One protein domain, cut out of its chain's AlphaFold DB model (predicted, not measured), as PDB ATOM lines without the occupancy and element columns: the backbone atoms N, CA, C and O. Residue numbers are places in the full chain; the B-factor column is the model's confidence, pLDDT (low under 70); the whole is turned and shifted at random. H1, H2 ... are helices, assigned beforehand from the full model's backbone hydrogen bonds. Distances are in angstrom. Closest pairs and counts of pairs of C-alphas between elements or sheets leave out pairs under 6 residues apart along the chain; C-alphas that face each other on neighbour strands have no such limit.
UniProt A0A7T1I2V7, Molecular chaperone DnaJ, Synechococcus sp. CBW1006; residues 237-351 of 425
ATOM      1  N   PRO A 237       6.731  10.751  -8.421       87.62
ATOM      2  CA  PRO A 237       7.079   9.533  -7.698       87.62
ATOM      3  C   PRO A 237       8.389   8.913  -8.205       87.62
ATOM      4  O   PRO A 237       8.663   8.874  -9.406       87.62
ATOM      5  N   ALA A 238       9.165   8.333  -7.282       88.94
ATOM      6  CA  ALA A 238      10.461   7.704  -7.568       88.94
ATOM      7  C   ALA A 238      10.388   6.603  -8.639       88.94
ATOM      8  O   ALA A 238      11.278   6.485  -9.478       88.94
ATOM      9  N   ALA A 239       9.299   5.830  -8.652       90.19
ATOM     10  CA  ALA A 239       9.098   4.754  -9.616       90.19
ATOM     11  C   ALA A 239       9.034   5.260 -11.068       90.19
ATOM     12  O   ALA A 239       9.524   4.587 -11.970       90.19
ATOM     13  N   SER A 240       8.463   6.444 -11.312       90.12
ATOM     14  CA  SER A 240       8.401   7.023 -12.663       90.12
ATOM     15  C   SER A 240       9.772   7.498 -13.137       90.12
ATOM     16  O   SER A 240      10.121   7.287 -14.293       90.12
ATOM     17  N   ILE A 241      10.584   8.056 -12.234       92.62
ATOM     18  CA  ILE A 241      11.967   8.441 -12.542       92.62
ATOM     19  C   ILE A 241      12.812   7.213 -12.866       92.62
ATOM     20  O   ILE A 241      13.537   7.221 -13.855       92.62
ATOM     21  N   GLN A 242      12.686   6.143 -12.079       92.75
ATOM     22  CA  GLN A 242      13.454   4.926 -12.318       92.75
ATOM     23  C   GLN A 242      13.072   4.261 -13.643       92.75
ATOM     24  O   GLN A 242      13.953   3.868 -14.401       92.75
ATOM     25  N   ARG A 243      11.772   4.204 -13.968       94.06
ATOM     26  CA  ARG A 243      11.305   3.738 -15.281       94.06
ATOM     27  C   ARG A 243      11.850   4.596 -16.417       94.06
ATOM     28  O   ARG A 243      12.321   4.045 -17.404       94.06
ATOM     29  N   ALA A 244      11.856   5.919 -16.258       93.69
ATOM     30  CA  ALA A 244      12.406   6.834 -17.252       93.69
ATOM     31  C   ALA A 244      13.925   6.644 -17.443       93.69
ATOM     32  O   ALA A 244      14.392   6.568 -18.575       93.69
ATOM     33  N   LEU A 245      14.703   6.494 -16.367       94.19
ATOM     34  CA  LEU A 245      16.144   6.221 -16.462       94.19
ATOM     35  C   LEU A 245      16.419   4.908 -17.209       94.19
ATOM     36  O   LEU A 245      17.220   4.896 -18.144       94.19
ATOM     37  N   THR A 246      15.709   3.833 -16.856       94.69
ATOM     38  CA  THR A 246      15.825   2.543 -17.552       94.69
ATOM     39  C   THR A 246      15.387   2.648 -19.014       94.69
ATOM     40  O   THR A 246      16.066   2.121 -19.888       94.69
ATOM     41  N   ALA A 247      14.295   3.362 -19.307       93.19
ATOM     42  CA  ALA A 247      13.808   3.561 -20.670       93.19
ATOM     43  C   ALA A 247      14.810   4.342 -21.536       93.19
ATOM     44  O   ALA A 247      15.006   3.994 -22.699       93.19
ATOM     45  N   ALA A 248      15.479   5.359 -20.982       93.75
ATOM     46  CA  ALA A 248      16.524   6.103 -21.686       93.75
ATOM     47  C   ALA A 248      17.728   5.208 -22.023       93.75
ATOM     48  O   ALA A 248      18.191   5.220 -23.166       93.75
ATOM     49  N   ALA A 249      18.199   4.416 -21.053       92.00
ATOM     50  CA  ALA A 249      19.309   3.481 -21.241       92.00
ATOM     51  C   ALA A 249      18.976   2.395 -22.273       92.00
ATOM     52  O   ALA A 249      19.768   2.131 -23.181       92.00
ATOM     53  N   GLN A 250      17.784   1.799 -22.162       91.44
ATOM     54  CA  GLN A 250      17.306   0.773 -23.084       91.44
ATOM     55  C   GLN A 250      17.182   1.342 -24.496       91.44
ATOM     56  O   GLN A 250      17.750   0.784 -25.424       91.44
ATOM     57  N   HIS A 251      16.530   2.496 -24.656       88.75
ATOM     58  CA  HIS A 251      16.349   3.104 -25.971       88.75
ATOM     59  C   HIS A 251      17.679   3.472 -26.636       88.75
ATOM     60  O   HIS A 251      17.849   3.283 -27.839       88.75
ATOM     61  N   TRP A 252      18.639   3.983 -25.864       88.69
ATOM     62  CA  TRP A 252      19.980   4.240 -26.376       88.69
ATOM     63  C   TRP A 252      20.676   2.945 -26.818       88.69
ATOM     64  O   TRP A 252      21.209   2.878 -27.926       88.69
ATOM     65  N   SER A 253      20.622   1.909 -25.981       87.00
ATOM     66  CA  SER A 253      21.211   0.599 -26.272       87.00
ATOM     67  C   SER A 253      20.563  -0.064 -27.491       87.00
ATOM     68  O   SER A 253      21.268  -0.642 -28.310       87.00
ATOM     69  N   ASP A 254      19.251   0.081 -27.672       84.00
ATOM     70  CA  ASP A 254      18.526  -0.442 -28.834       84.00
ATOM     71  C   ASP A 254      18.951   0.259 -30.138       84.00
ATOM     72  O   ASP A 254      19.007  -0.370 -31.196       84.00
ATOM     73  N   LEU A 255      19.254   1.562 -30.079       79.75
ATOM     74  CA  LEU A 255      19.663   2.349 -31.247       79.75
ATOM     75  C   LEU A 255      21.140   2.171 -31.613       79.75
ATOM     76  O   LEU A 255      21.468   2.125 -32.800       79.75
ATOM     77  N   TYR A 256      22.022   2.121 -30.613       78.88
ATOM     78  CA  TYR A 256      23.472   2.228 -30.816       78.88
ATOM     79  C   TYR A 256      24.257   1.000 -30.347       78.88
ATOM     80  O   TYR A 256      25.414   0.840 -30.726       78.88
ATOM     81  N   GLY A 257      23.656   0.107 -29.557       69.75
ATOM     82  CA  GLY A 257      24.275  -1.147 -29.111       69.75
ATOM     83  C   GLY A 257      25.428  -0.996 -28.111       69.75
ATOM     84  O   GLY A 257      26.025  -2.002 -27.735       69.75
ATOM     85  N   SER A 258      25.756   0.227 -27.685       72.38
ATOM     86  CA  SER A 258      26.819   0.533 -26.724       72.38
ATOM     87  C   SER A 258      26.364   1.583 -25.718       72.38
ATOM     88  O   SER A 258      25.484   2.393 -26.015       72.38
ATOM     89  N   GLU A 259      27.008   1.632 -24.552       79.94
ATOM     90  CA  GLU A 259      26.762   2.707 -23.591       79.94
ATOM     91  C   GLU A 259      27.197   4.080 -24.150       79.94
ATOM     92  O   GLU A 259      28.101   4.160 -24.995       79.94
ATOM     93  N   PRO A 260      26.549   5.178 -23.722       84.94
ATOM     94  CA  PRO A 260      26.930   6.533 -24.107       84.94
ATOM     95  C   PRO A 260      28.358   6.868 -23.645       84.94
ATOM     96  O   PRO A 260      28.659   6.841 -22.455       84.94
ATOM     97  N   ASN A 261      29.234   7.236 -24.581       84.19
ATOM     98  CA  ASN A 261      30.604   7.662 -24.269       84.19
ATOM     99  C   ASN A 261      30.630   9.041 -23.566       84.19
ATOM    100  O   ASN A 261      29.689   9.830 -23.678       84.19
ATOM    101  N   GLU A 262      31.741   9.389 -22.917       81.81
ATOM    102  CA  GLU A 262      31.984  10.687 -22.272       81.81
ATOM    103  C   GLU A 262      31.739  11.866 -23.229       81.81
ATOM    104  O   GLU A 262      31.066  12.825 -22.867       81.81
ATOM    105  N   ALA A 263      32.149  11.756 -24.497       81.00
ATOM    106  CA  ALA A 263      31.866  12.776 -25.511       81.00
ATOM    107  C   ALA A 263      30.357  12.973 -25.775       81.00
ATOM    108  O   ALA A 263      29.901  14.093 -26.024       81.00
ATOM    109  N   VAL A 264      29.569  11.892 -25.710       86.38
ATOM    110  CA  VAL A 264      28.105  11.945 -25.843       86.38
ATOM    111  C   VAL A 264      27.505  12.618 -24.616       86.38
ATOM    112  O   VAL A 264      26.645  13.486 -24.761       86.38
ATOM    113  N   LEU A 265      27.988  12.270 -23.421       90.44
ATOM    114  CA  LEU A 265      27.569  12.896 -22.171       90.44
ATOM    115  C   LEU A 265      27.868  14.401 -22.161       90.44
ATOM    116  O   LEU A 265      26.983  15.202 -21.854       90.44
ATOM    117  N   GLU A 266      29.081  14.805 -22.531       87.56
ATOM    118  CA  GLU A 266      29.456  16.216 -22.640       87.56
ATOM    119  C   GLU A 266      28.545  16.962 -23.611       87.56
ATOM    120  O   GLU A 266      28.084  18.073 -23.337       87.56
ATOM    121  N   ALA A 267      28.256  16.357 -24.757       87.50
ATOM    122  CA  ALA A 267      27.418  17.001 -25.744       87.50
ATOM    123  C   ALA A 267      25.946  17.049 -25.329       87.50
ATOM    124  O   ALA A 267      25.278  18.046 -25.601       87.50
ATOM    125  N   ALA A 268      25.456  16.030 -24.623       92.12
ATOM    126  CA  ALA A 268      24.142  16.043 -23.994       92.12
ATOM    127  C   ALA A 268      24.052  17.158 -22.943       92.12
ATOM    128  O   ALA A 268      23.059  17.882 -22.899       92.12
ATOM    129  N   MET A 269      25.111  17.367 -22.156       92.62
ATOM    130  CA  MET A 269      25.215  18.469 -21.197       92.62
ATOM    131  C   MET A 269      25.201  19.843 -21.880       92.62
ATOM    132  O   MET A 269      24.517  20.755 -21.415       92.62
ATOM    133  N   VAL A 270      25.917  20.000 -22.996       89.94
ATOM    134  CA  VAL A 270      25.905  21.241 -23.790       89.94
ATOM    135  C   VAL A 270      24.532  21.485 -24.416       89.94
ATOM    136  O   VAL A 270      24.047  22.614 -24.388       89.94
ATOM    137  N   TRP A 271      23.899  20.440 -24.951       93.06
ATOM    138  CA  TRP A 271      22.551  20.508 -25.512       93.06
ATOM    139  C   TRP A 271      21.523  20.905 -24.448       93.06
ATOM    140  O   TRP A 271      20.780  21.862 -24.647       93.06
ATOM    141  N   LEU A 272      21.548  20.268 -23.274       93.81
ATOM    142  CA  LEU A 272      20.699  20.649 -22.146       93.81
ATOM    143  C   LEU A 272      20.914  22.123 -21.766       93.81
ATOM    144  O   LEU A 272      19.949  22.863 -21.600       93.81
ATOM    145  N   ALA A 273      22.167  22.576 -21.680       91.44
ATOM    146  CA  ALA A 273      22.510  23.943 -21.289       91.44
ATOM    147  C   ALA A 273      22.066  25.026 -22.287       91.44
ATOM    148  O   ALA A 273      21.847  26.169 -21.885       91.44
ATOM    149  N   GLN A 274      22.013  24.701 -23.580       89.69
ATOM    150  CA  GLN A 274      21.800  25.676 -24.656       89.69
ATOM    151  C   GLN A 274      20.393  25.620 -25.247       89.69
ATOM    152  O   GLN A 274      19.885  26.654 -25.667       89.69
ATOM    153  N   ASP A 275      19.783  24.439 -25.309       90.31
ATOM    154  CA  ASP A 275      18.515  24.226 -26.007       90.31
ATOM    155  C   ASP A 275      17.350  24.074 -25.024       90.31
ATOM    156  O   ASP A 275      16.250  24.513 -25.329       90.31
ATOM    157  N   ILE A 276      17.581  23.518 -23.832       91.56
ATOM    158  CA  ILE A 276      16.510  23.259 -22.856       91.56
ATOM    159  C   ILE A 276      16.527  24.295 -21.734       91.56
ATOM    160  O   ILE A 276      15.533  24.960 -21.462       91.56
ATOM    161  N   TRP A 277      17.685  24.476 -21.100       92.94
ATOM    162  CA  TRP A 277      17.843  25.313 -19.916       92.94
ATOM    163  C   TRP A 277      17.362  26.763 -20.083       92.94
ATOM    164  O   TRP A 277      16.724  27.255 -19.157       92.94
ATOM    165  N   PRO A 278      17.611  27.467 -21.209       89.38
ATOM    166  CA  PRO A 278      17.135  28.842 -21.377       89.38
ATOM    167  C   PRO A 278      15.610  28.973 -21.444       89.38
ATOM    168  O   PRO A 278      15.098  30.058 -21.186       89.38
ATOM    169  N   HIS A 279      14.913  27.891 -21.797       87.81
ATOM    170  CA  HIS A 279      13.458  27.840 -21.940       87.81
ATOM    171  C   HIS A 279      12.768  27.257 -20.702       87.81
ATOM    172  O   HIS A 279      11.551  27.328 -20.597       87.81
ATOM    173  N   ALA A 280      13.528  26.688 -19.761       86.94
ATOM    174  CA  ALA A 280      12.978  26.171 -18.519       86.94
ATOM    175  C   ALA A 280      12.612  27.332 -17.585       86.94
ATOM    176  O   ALA A 280      13.495  28.094 -17.170       86.94
ATOM    177  N   ASP A 281      11.340  27.423 -17.195       81.56
ATOM    178  CA  ASP A 281      10.840  28.472 -16.292       81.56
ATOM    179  C   ASP A 281      11.616  28.502 -14.965       81.56
ATOM    180  O   ASP A 281      11.933  29.564 -14.426       81.56
ATOM    181  N   GLN A 282      12.032  27.328 -14.477       81.06
ATOM    182  CA  GLN A 282      12.760  27.179 -13.209       81.06
ATOM    183  C   GLN A 282      14.199  27.721 -13.274       81.06
ATOM    184  O   GLN A 282      14.858  27.874 -12.244       81.06
ATOM    185  N   SER A 283      14.725  27.996 -14.473       81.50
ATOM    186  CA  SER A 283      16.090  28.496 -14.640       81.50
ATOM    187  C   SER A 283      16.249  29.947 -14.175       81.50
ATOM    188  O   SER A 283      17.371  30.345 -13.847       81.50
ATOM    189  N   GLU A 284      15.167  30.740 -14.148       78.56
ATOM    190  CA  GLU A 284      15.153  32.175 -13.804       78.56
ATOM    191  C   GLU A 284      16.253  32.989 -14.529       78.56
ATOM    192  O   GLU A 284      16.850  33.920 -13.975       78.56
ATOM    193  N   GLY A 285      16.634  32.587 -15.749       78.31
ATOM    194  CA  GLY A 285      17.733  33.216 -16.487       78.31
ATOM    195  C   GLY A 285      19.117  33.036 -15.840       78.31
ATOM    196  O   GLY A 285      20.058  33.782 -16.137       78.31
ATOM    197  N   ARG A 286      19.308  32.062 -14.947       83.94
ATOM    198  CA  ARG A 286      20.611  31.732 -14.349       83.94
ATOM    199  C   ARG A 286      21.474  30.950 -15.336       83.94
ATOM    200  O   ARG A 286      20.982  30.314 -16.261       83.94
ATOM    201  N   ALA A 287      22.793  30.996 -15.151       86.81
ATOM    202  CA  ALA A 287      23.688  30.169 -15.957       86.81
ATOM    203  C   ALA A 287      23.538  28.694 -15.560       86.81
ATOM    204  O   ALA A 287      23.475  28.391 -14.363       86.81
ATOM    205  N   PHE A 288      23.519  27.809 -16.557       91.06
ATOM    206  CA  PHE A 288      23.422  26.368 -16.354       91.06
ATOM    207  C   PHE A 288      24.624  25.826 -15.572       91.06
ATOM    208  O   PHE A 288      25.777  26.113 -15.897       91.06
ATOM    209  N   THR A 289      24.341  25.005 -14.561       91.06
ATOM    210  CA  THR A 289      25.305  24.089 -13.935       91.06
ATOM    211  C   THR A 289      24.566  22.812 -13.543       91.06
ATOM    212  O   THR A 289      23.407  22.884 -13.129       91.06
ATOM    213  N   TRP A 290      25.227  21.652 -13.619       93.06
ATOM    214  CA  TRP A 290      24.606  20.371 -13.253       93.06
ATOM    215  C   TRP A 290      24.097  20.349 -11.808       93.06
ATOM    216  O   TRP A 290      23.004  19.864 -11.526       93.06
ATOM    217  N   SER A 291      24.880  20.916 -10.887       90.62
ATOM    218  CA  SER A 291      24.525  21.011  -9.470       90.62
ATOM    219  C   SER A 291      23.277  21.862  -9.245       90.62
ATOM    220  O   SER A 291      22.442  21.499  -8.423       90.62
ATOM    221  N   LEU A 292      23.130  22.966  -9.987       88.94
ATOM    222  CA  LEU A 292      21.944  23.816  -9.907       88.94
ATOM    223  C   LEU A 292      20.722  23.112 -10.490       88.94
ATOM    224  O   LEU A 292      19.687  23.072  -9.838       88.94
ATOM    225  N   ALA A 293      20.852  22.523 -11.678       91.12
ATOM    226  CA  ALA A 293      19.761  21.793 -12.313       91.12
ATOM    227  C   ALA A 293      19.283  20.623 -11.434       91.12
ATOM    228  O   ALA A 293      18.088  20.463 -11.200       91.12
ATOM    229  N   SER A 294      20.221  19.887 -10.829       91.44
ATOM    230  CA  SER A 294      19.912  18.848  -9.840       91.44
ATOM    231  C   SER A 294      19.231  19.407  -8.590       91.44
ATOM    232  O   SER A 294      18.333  18.765  -8.059       91.44
ATOM    233  N   ALA A 295      19.632  20.583  -8.100       88.25
ATOM    234  CA  ALA A 295      18.989  21.206  -6.945       88.25
ATOM    235  C   ALA A 295      17.550  21.652  -7.247       88.25
ATOM    236  O   ALA A 295      16.689  21.464  -6.395       88.25
ATOM    237  N   LEU A 296      17.283  22.181  -8.448       88.06
ATOM    238  CA  LEU A 296      15.935  22.562  -8.885       88.06
ATOM    239  C   LEU A 296      15.020  21.344  -9.023       88.06
ATOM    240  O   LEU A 296      13.926  21.330  -8.467       88.06
ATOM    241  N   VAL A 297      15.487  20.298  -9.712       89.69
ATOM    242  CA  VAL A 297      14.713  19.061  -9.897       89.69
ATOM    243  C   VAL A 297      14.383  18.411  -8.552       89.69
ATOM    244  O   VAL A 297      13.279  17.909  -8.369       89.69
ATOM    245  N   ARG A 298      15.281  18.488  -7.562       89.44
ATOM    246  CA  ARG A 298      15.028  17.969  -6.206       89.44
ATOM    247  C   ARG A 298      13.862  18.630  -5.481       89.44
ATOM    248  O   ARG A 298      13.325  18.009  -4.567       89.44
ATOM    249  N   CYS A 299      13.466  19.843  -5.859       85.69
ATOM    250  CA  CYS A 299      12.337  20.509  -5.220       85.69
ATOM    251  C   CYS A 299      10.994  19.833  -5.542       85.69
ATOM    252  O   CYS A 299      10.106  19.843  -4.700       85.69
ATOM    253  N   PHE A 300      10.858  19.208  -6.717       86.25
ATOM    254  CA  PHE A 300       9.628  18.520  -7.145       86.25
ATOM    255  C   PHE A 300       9.821  17.013  -7.401       86.25
ATOM    256  O   PHE A 300       8.858  16.262  -7.555       86.25
ATOM    257  N   VAL A 301      11.067  16.530  -7.358       89.44
ATOM    258  CA  VAL A 301      11.442  15.112  -7.403       89.44
ATOM    259  C   VAL A 301      12.283  14.775  -6.161       89.44
ATOM    260  O   VAL A 301      13.515  14.782  -6.222       89.44
ATOM    261  N   PRO A 302      11.659  14.443  -5.013       86.12
ATOM    262  CA  PRO A 302      12.383  14.205  -3.757       86.12
ATOM    263  C   PRO A 302      13.370  13.031  -3.827       86.12
ATOM    264  O   PRO A 302      14.367  12.998  -3.109       86.12
ATOM    265  N   SER A 303      13.090  12.072  -4.711       88.50
ATOM    266  CA  SER A 303      13.921  10.895  -4.972       88.50
ATOM    267  C   SER A 303      15.152  11.183  -5.834       88.50
ATOM    268  O   SER A 303      15.982  10.296  -6.019       88.50
ATOM    269  N   TRP A 304      15.301  12.404  -6.365       90.62
ATOM    270  CA  TRP A 304      16.455  12.754  -7.180       90.62
ATOM    271  C   TRP A 304      17.715  12.866  -6.317       90.62
ATOM    272  O   TRP A 304      17.888  13.790  -5.517       90.62
ATOM    273  N   GLU A 305      18.630  11.921  -6.489       84.38
ATOM    274  CA  GLU A 305      19.904  11.928  -5.780       84.38
ATOM    275  C   GLU A 305      20.872  12.957  -6.373       84.38
ATOM    276  O   GLU A 305      20.944  13.151  -7.591       84.38
ATOM    277  N   ALA A 306      21.658  13.609  -5.511       80.00
ATOM    278  CA  ALA A 306      22.798  14.395  -5.964       80.00
ATOM    279  C   ALA A 306      23.936  13.439  -6.333       80.00
ATOM    280  O   ALA A 306      24.536  12.817  -5.464       80.00
ATOM    281  N   GLY A 307      24.229  13.351  -7.624       85.50
ATOM    282  CA  GLY A 307      25.286  12.510  -8.173       85.50
ATOM    283  C   GLY A 307      25.861  13.114  -9.453       85.50
ATOM    284  O   GLY A 307      25.359  14.150  -9.918       85.50
ATOM    285  N   PRO A 308      26.905  12.492 -10.027       89.62
ATOM    286  CA  PRO A 308      27.466  12.924 -11.301       89.62
ATOM    287  C   PRO A 308      26.414  12.879 -12.419       89.62
ATOM    288  O   PRO A 308      25.360  12.242 -12.302       89.62
ATOM    289  N   ALA A 309      26.687  13.611 -13.496       91.88
ATOM    290  CA  ALA A 309      25.879  13.522 -14.701       91.88
ATOM    291  C   ALA A 309      26.128  12.161 -15.364       91.88
ATOM    292  O   ALA A 309      27.271  11.738 -15.500       91.88
ATOM    293  N   SER A 310      25.054  11.496 -15.774       94.31
ATOM    294  CA  SER A 310      25.081  10.377 -16.719       94.31
ATOM    295  C   SER A 310      24.140  10.722 -17.866       94.31
ATOM    296  O   SER A 310      23.299  11.615 -17.725       94.31
ATOM    297  N   PHE A 311      24.267  10.047 -19.003       93.94
ATOM    298  CA  PHE A 311      23.468  10.379 -20.178       93.94
ATOM    299  C   PHE A 311      21.964  10.257 -19.896       93.94
ATOM    300  O   PHE A 311      21.201  11.181 -20.170       93.94
ATOM    301  N   GLU A 312      21.552   9.169 -19.249       95.00
ATOM    302  CA  GLU A 312      20.166   8.894 -18.861       95.00
ATOM    303  C   GLU A 312      19.647   9.996 -17.942       95.00
ATOM    304  O   GLU A 312      18.555  10.526 -18.143       95.00
ATOM    305  N   ARG A 313      20.460  10.390 -16.953       95.31
ATOM    306  CA  ARG A 313      20.113  11.454 -16.005       95.31
ATOM    307  C   ARG A 313      19.964  12.795 -16.710       95.31
ATOM    308  O   ARG A 313      19.065  13.551 -16.357       95.31
ATOM    309  N   VAL A 314      20.803  13.090 -17.699       95.62
ATOM    310  CA  VAL A 314      20.710  14.318 -18.502       95.62
ATOM    311  C   VAL A 314      19.450  14.308 -19.371       95.62
ATOM    312  O   VAL A 314      18.755  15.320 -19.419       95.62
ATOM    313  N   MET A 315      19.103  13.179 -19.997       95.62
ATOM    314  CA  MET A 315      17.878  13.052 -20.802       95.62
ATOM    315  C   MET A 315      16.607  13.159 -19.951       95.62
ATOM    316  O   MET A 315      15.680  13.887 -20.306       95.62
ATOM    317  N   VAL A 316      16.571  12.484 -18.799       95.38
ATOM    318  CA  VAL A 316      15.456  12.577 -17.844       95.38
ATOM    319  C   VAL A 316      15.334  13.998 -17.298       95.38
ATOM    320  O   VAL A 316      14.231  14.537 -17.245       95.38
ATOM    321  N   MET A 317      16.452  14.645 -16.959       94.88
ATOM    322  CA  MET A 317      16.457  16.042 -16.525       94.88
ATOM    323  C   MET A 317      15.939  16.986 -17.610       94.88
ATOM    324  O   MET A 317      15.166  17.883 -17.292       94.88
ATOM    325  N   ALA A 318      16.314  16.772 -18.874       94.56
ATOM    326  CA  ALA A 318      15.791  17.552 -19.992       94.56
ATOM    327  C   ALA A 318      14.263  17.458 -20.062       94.56
ATOM    328  O   ALA A 318      13.590  18.484 -20.070       94.56
ATOM    329  N   GLY A 319      13.709  16.243 -20.031       92.94
ATOM    330  CA  GLY A 319      12.259  16.060 -20.116       92.94
ATOM    331  C   GLY A 319      11.483  16.576 -18.900       92.94
ATOM    332  O   GLY A 319      10.350  17.025 -19.059       92.94
ATOM    333  N   LEU A 320      12.088  16.549 -17.705       92.75
ATOM    334  CA  LEU A 320      11.507  17.137 -16.491       92.75
ATOM    335  C   LEU A 320      11.510  18.668 -16.514       92.75
ATOM    336  O   LEU A 320      10.584  19.276 -15.992       92.75
ATOM    337  N   LEU A 321      12.552  19.283 -17.078       90.69
ATOM    338  CA  LEU A 321      12.652  20.739 -17.190       90.69
ATOM    339  C   LEU A 321      11.776  21.299 -18.317       90.69
ATOM    340  O   LEU A 321      11.300  22.421 -18.196       90.69
ATOM    341  N   GLU A 322      11.554  20.539 -19.394       89.81
ATOM    342  CA  GLU A 322      10.620  20.939 -20.456       89.81
ATOM    343  C   GLU A 322       9.160  20.851 -20.022       89.81
ATOM    344  O   GLU A 322       8.357  21.703 -20.385       89.81
ATOM    345  N   ASP A 323       8.806  19.806 -19.275       88.38
ATOM    346  CA  ASP A 323       7.443  19.615 -18.796       88.38
ATOM    347  C   ASP A 323       7.447  18.840 -17.466       88.38
ATOM    348  O   ASP A 323       7.461  17.595 -17.467       88.38
ATOM    349  N   PRO A 324       7.422  19.558 -16.326       85.56
ATOM    350  CA  PRO A 324       7.404  18.943 -15.004       85.56
ATOM    351  C   PRO A 324       6.061  18.270 -14.682       85.56
ATOM    352  O   PRO A 324       6.015  17.409 -13.801       85.56
ATOM    353  N   PHE A 325       4.975  18.604 -15.392       86.19
ATOM    354  CA  PHE A 325       3.635  18.066 -15.139       86.19
ATOM    355  C   PHE A 325       3.397  16.718 -15.821       86.19
ATOM    356  O   PHE A 325       2.706  15.859 -15.267       86.19
ATOM    357  N   SER A 326       4.054  16.463 -16.949       86.31
ATOM    358  CA  SER A 326       3.966  15.183 -17.669       86.31
ATOM    359  C   SER A 326       5.044  14.171 -17.259       86.31
ATOM    360  O   SER A 326       5.547  13.396 -18.081       86.31
ATOM    361  N   ALA A 327       5.439  14.150 -15.985       84.69
ATOM    362  CA  ALA A 327       6.474  13.235 -15.504       84.69
ATOM    363  C   ALA A 327       6.034  11.754 -15.513       84.69
ATOM    364  O   ALA A 327       6.867  10.858 -15.640       84.69
ATOM    365  N   ALA A 328       4.726  11.477 -15.422       84.06
ATOM    366  CA  ALA A 328       4.183  10.116 -15.459       84.06
ATOM    367  C   ALA A 328       4.359   9.425 -16.824       84.06
ATOM    368  O   ALA A 328       4.492   8.204 -16.869       84.06
ATOM    369  N   THR A 329       4.394  10.199 -17.911       89.06
ATOM    370  CA  THR A 329       4.545   9.727 -19.299       89.06
ATOM    371  C   THR A 329       5.935  10.017 -19.868       89.06
ATOM    372  O   THR A 329       6.165   9.857 -21.066       89.06
ATOM    373  N   LEU A 330       6.888  10.439 -19.027       91.75
ATOM    374  CA  LEU A 330       8.245  10.782 -19.452       91.75
ATOM    375  C   LEU A 330       8.936   9.623 -20.189       91.75
ATOM    376  O   LEU A 330       9.640   9.859 -21.168       91.75
ATOM    377  N   GLU A 331       8.670   8.378 -19.785       93.06
ATOM    378  CA  GLU A 331       9.183   7.169 -20.445       93.06
ATOM    379  C   GLU A 331       8.839   7.102 -21.944       93.06
ATOM    380  O   GLU A 331       9.682   6.720 -22.750       93.06
ATOM    381  N   LEU A 332       7.647   7.566 -22.336       90.06
ATOM    382  CA  LEU A 332       7.184   7.574 -23.729       90.06
ATOM    383  C   LEU A 332       7.800   8.717 -24.549       90.06
ATOM    384  O   LEU A 332       7.875   8.635 -25.774       90.06
ATOM    385  N   ARG A 333       8.250   9.790 -23.884       91.50
ATOM    386  CA  ARG A 333       8.833  10.989 -24.514       91.50
ATOM    387  C   ARG A 333      10.353  10.911 -24.654       91.50
ATOM    388  O   ARG A 333      10.939  11.597 -25.486       91.50
ATOM    389  N   LEU A 334      11.019  10.067 -23.872       92.94
ATOM    390  CA  LEU A 334      12.472   9.911 -23.944       92.94
ATOM    391  C   LEU A 334      12.996   9.528 -25.339       92.94
ATOM    392  O   LEU A 334      13.987  10.125 -25.758       92.94
ATOM    393  N   PRO A 335      12.348   8.631 -26.109       88.69
ATOM    394  CA  PRO A 335      12.772   8.340 -27.477       88.69
ATOM    395  C   PRO A 335      12.825   9.569 -28.391       88.69
ATOM    396  O   PRO A 335      13.767   9.738 -29.169       88.69
ATOM    397  N   THR A 336      11.838  10.465 -28.292       89.31
ATOM    398  CA  THR A 336      11.807  11.686 -29.109       89.31
ATOM    399  C   THR A 336      12.834  12.706 -28.625       89.31
ATOM    400  O   THR A 336      13.509  13.316 -29.458       89.31
ATOM    401  N   LEU A 337      13.047  12.823 -27.309       92.25
ATOM    402  CA  LEU A 337      14.116  13.644 -26.725       92.25
ATOM    403  C   LEU A 337      15.504  13.191 -27.183       92.25
ATOM    404  O   LEU A 337      16.293  14.016 -27.650       92.25
ATOM    405  N   ILE A 338      15.779  11.886 -27.114       90.31
ATOM    406  CA  ILE A 338      17.046  11.288 -27.553       90.31
ATOM    407  C   ILE A 338      17.239  11.522 -29.053       90.31
ATOM    408  O   ILE A 338      18.311  11.961 -29.473       90.31
ATOM    409  N   ARG A 339      16.198  11.326 -29.872       87.62
ATOM    410  CA  ARG A 339      16.258  11.611 -31.314       87.62
ATOM    411  C   ARG A 339      16.559  13.083 -31.600       87.62
ATOM    412  O   ARG A 339      17.386  13.372 -32.463       87.62
ATOM    413  N   ARG A 340      15.925  14.010 -30.879       91.94
ATOM    414  CA  ARG A 340      16.140  15.457 -31.043       91.94
ATOM    415  C   ARG A 340      17.545  15.868 -30.608       91.94
ATOM    416  O   ARG A 340      18.199  16.615 -31.335       91.94
ATOM    417  N   PHE A 341      18.036  15.329 -29.490       90.56
ATOM    418  CA  PHE A 341      19.427  15.471 -29.061       90.56
ATOM    419  C   PHE A 341      20.385  14.989 -30.153       90.56
ATOM    420  O   PHE A 341      21.222  15.765 -30.601       90.56
ATOM    421  N   VAL A 342      20.230  13.754 -30.638       87.69
ATOM    422  CA  VAL A 342      21.091  13.163 -31.678       87.69
ATOM    423  C   VAL A 342      21.063  14.006 -32.950       87.69
ATOM    424  O   VAL A 342      22.103  14.281 -33.545       87.69
ATOM    425  N   HIS A 343      19.882  14.448 -33.372       82.44
ATOM    426  CA  HIS A 343      19.740  15.295 -34.547       82.44
ATOM    427  C   HIS A 343      20.471  16.636 -34.369       82.44
ATOM    428  O   HIS A 343      21.247  17.043 -35.238       82.44
ATOM    429  N   ARG A 344      20.299  17.300 -33.220       81.50
ATOM    430  CA  ARG A 344      20.997  18.556 -32.904       81.50
ATOM    431  C   ARG A 344      22.506  18.356 -32.778       81.50
ATOM    432  O   ARG A 344      23.274  19.181 -33.269       81.50
ATOM    433  N   PHE A 345      22.915  17.247 -32.174       74.88
ATOM    434  CA  PHE A 345      24.299  16.823 -32.027       74.88
ATOM    435  C   PHE A 345      24.975  16.660 -33.394       74.88
ATOM    436  O   PHE A 345      26.031  17.249 -33.628       74.88
ATOM    437  N   ARG A 346      24.313  15.963 -34.331       70.62
ATOM    438  CA  ARG A 346      24.785  15.791 -35.715       70.62
ATOM    439  C   ARG A 346      24.915  17.120 -36.463       70.62
ATOM    440  O   ARG A 346      25.852  17.283 -37.234       70.62
ATOM    441  N   ARG A 347      24.012  18.082 -36.229       65.94
ATOM    442  CA  ARG A 347      24.047  19.395 -36.903       65.94
ATOM    443  C   ARG A 347      25.092  20.366 -36.337       65.94
ATOM    444  O   ARG A 347      25.629  21.168 -37.092       65.94
ATOM    445  N   ARG A 348      25.378  20.334 -35.028       61.12
ATOM    446  CA  ARG A 348      26.248  21.329 -34.363       61.12
ATOM    447  C   ARG A 348      27.754  21.034 -34.432       61.12
ATOM    448  O   ARG A 348      28.530  21.944 -34.149       61.12
ATOM    449  N   ARG A 349      28.193  19.811 -34.762       52.41
ATOM    450  CA  ARG A 349      29.626  19.439 -34.750       52.41
ATOM    451  C   ARG A 349      30.064  18.584 -35.953       52.41
ATOM    452  O   ARG A 349      30.358  17.401 -35.781       52.41
ATOM    453  N   PRO A 350      30.185  19.160 -37.159       47.66
ATOM    454  CA  PRO A 350      30.897  18.510 -38.250       47.66
ATOM    455  C   PRO A 350      32.408  18.715 -38.035       47.66
ATOM    456  O   PRO A 350      32.922  19.778 -38.364       47.66
ATOM    457  N   GLY A 351      33.134  17.758 -37.437       49.16
ATOM    458  CA  GLY A 351      34.601  17.799 -37.569       49.16
ATOM    459  C   GLY A 351      35.495  17.039 -36.590       49.16
ATOM    460  O   GLY A 351      36.550  16.605 -37.025       49.16
TER     461      GLY A 351
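Overview. This is residues 237 to 351 of the 425 residues of the protein "Molecular chaperone DnaJ" of Synechococcus sp. CBW1006 (UniProt A0A7T1I2V7). One short helix, H4, forms the core, and the other four, H1, H2, H3 and H5, pack round it. H2 runs side by side with H4, while H1, H3 and H5 stand at larger angles to it. The printed part has 115 residues with five named helices, in the order H1, H2, H3, H4, H5, and no named strand; the class is all helix, the packing mostly crossed. It is compact and rounded, with a radius of gyration of the C-alphas of 13.3 A and spans of 38 by 30 by 23 A.

Arrangement. H1, residues 238 to 256, touches the hub H4, residues 311 to 322, at a steep tilt of 59 degrees, opposite ways; the closest C-alphas, of Ala 248 and Glu 312, are 5.4 A apart. H2, residues 262 to 279, touches H4 at a shallow tilt of 6 degrees, the same way, closest at the C-alphas of Leu 265 and Phe 311, 5.2 A. H3, residues 290 to 300, touches H4 at a steep tilt of 56 degrees, closest at the C-alphas of Val 297 and Met 317, 7.5 A. H5, residues 327 to 348, touches H1, closest at the C-alphas of Ala 244 and Glu 331, 4.5 A. H3 and H5 are apart. Every O i to N i+4 pair is within hydrogen-bond range in H1 and H4, against 11 of 14 in H2, 5 of 7 in H3 and 13 of 18 in H5.

Along the chain. H1 spans 27.2 A from C-alpha 238 at (10.461, 7.704, -7.568), H2 25.2 A, H3 16.3 A and H4 16.6 A. H5 spans 28.5 A, has a kink of 54 degrees near residue 334, and ends at C-alpha 348 at (26.248, 21.329, -34.363).

Size, cuts and confidence. The farthest C-alphas, of Pro 237 and Gly 351, are 41.4 A apart. The printed part has no cut and no long link. Residues 257 and 347 to 351 have pLDDT under 70.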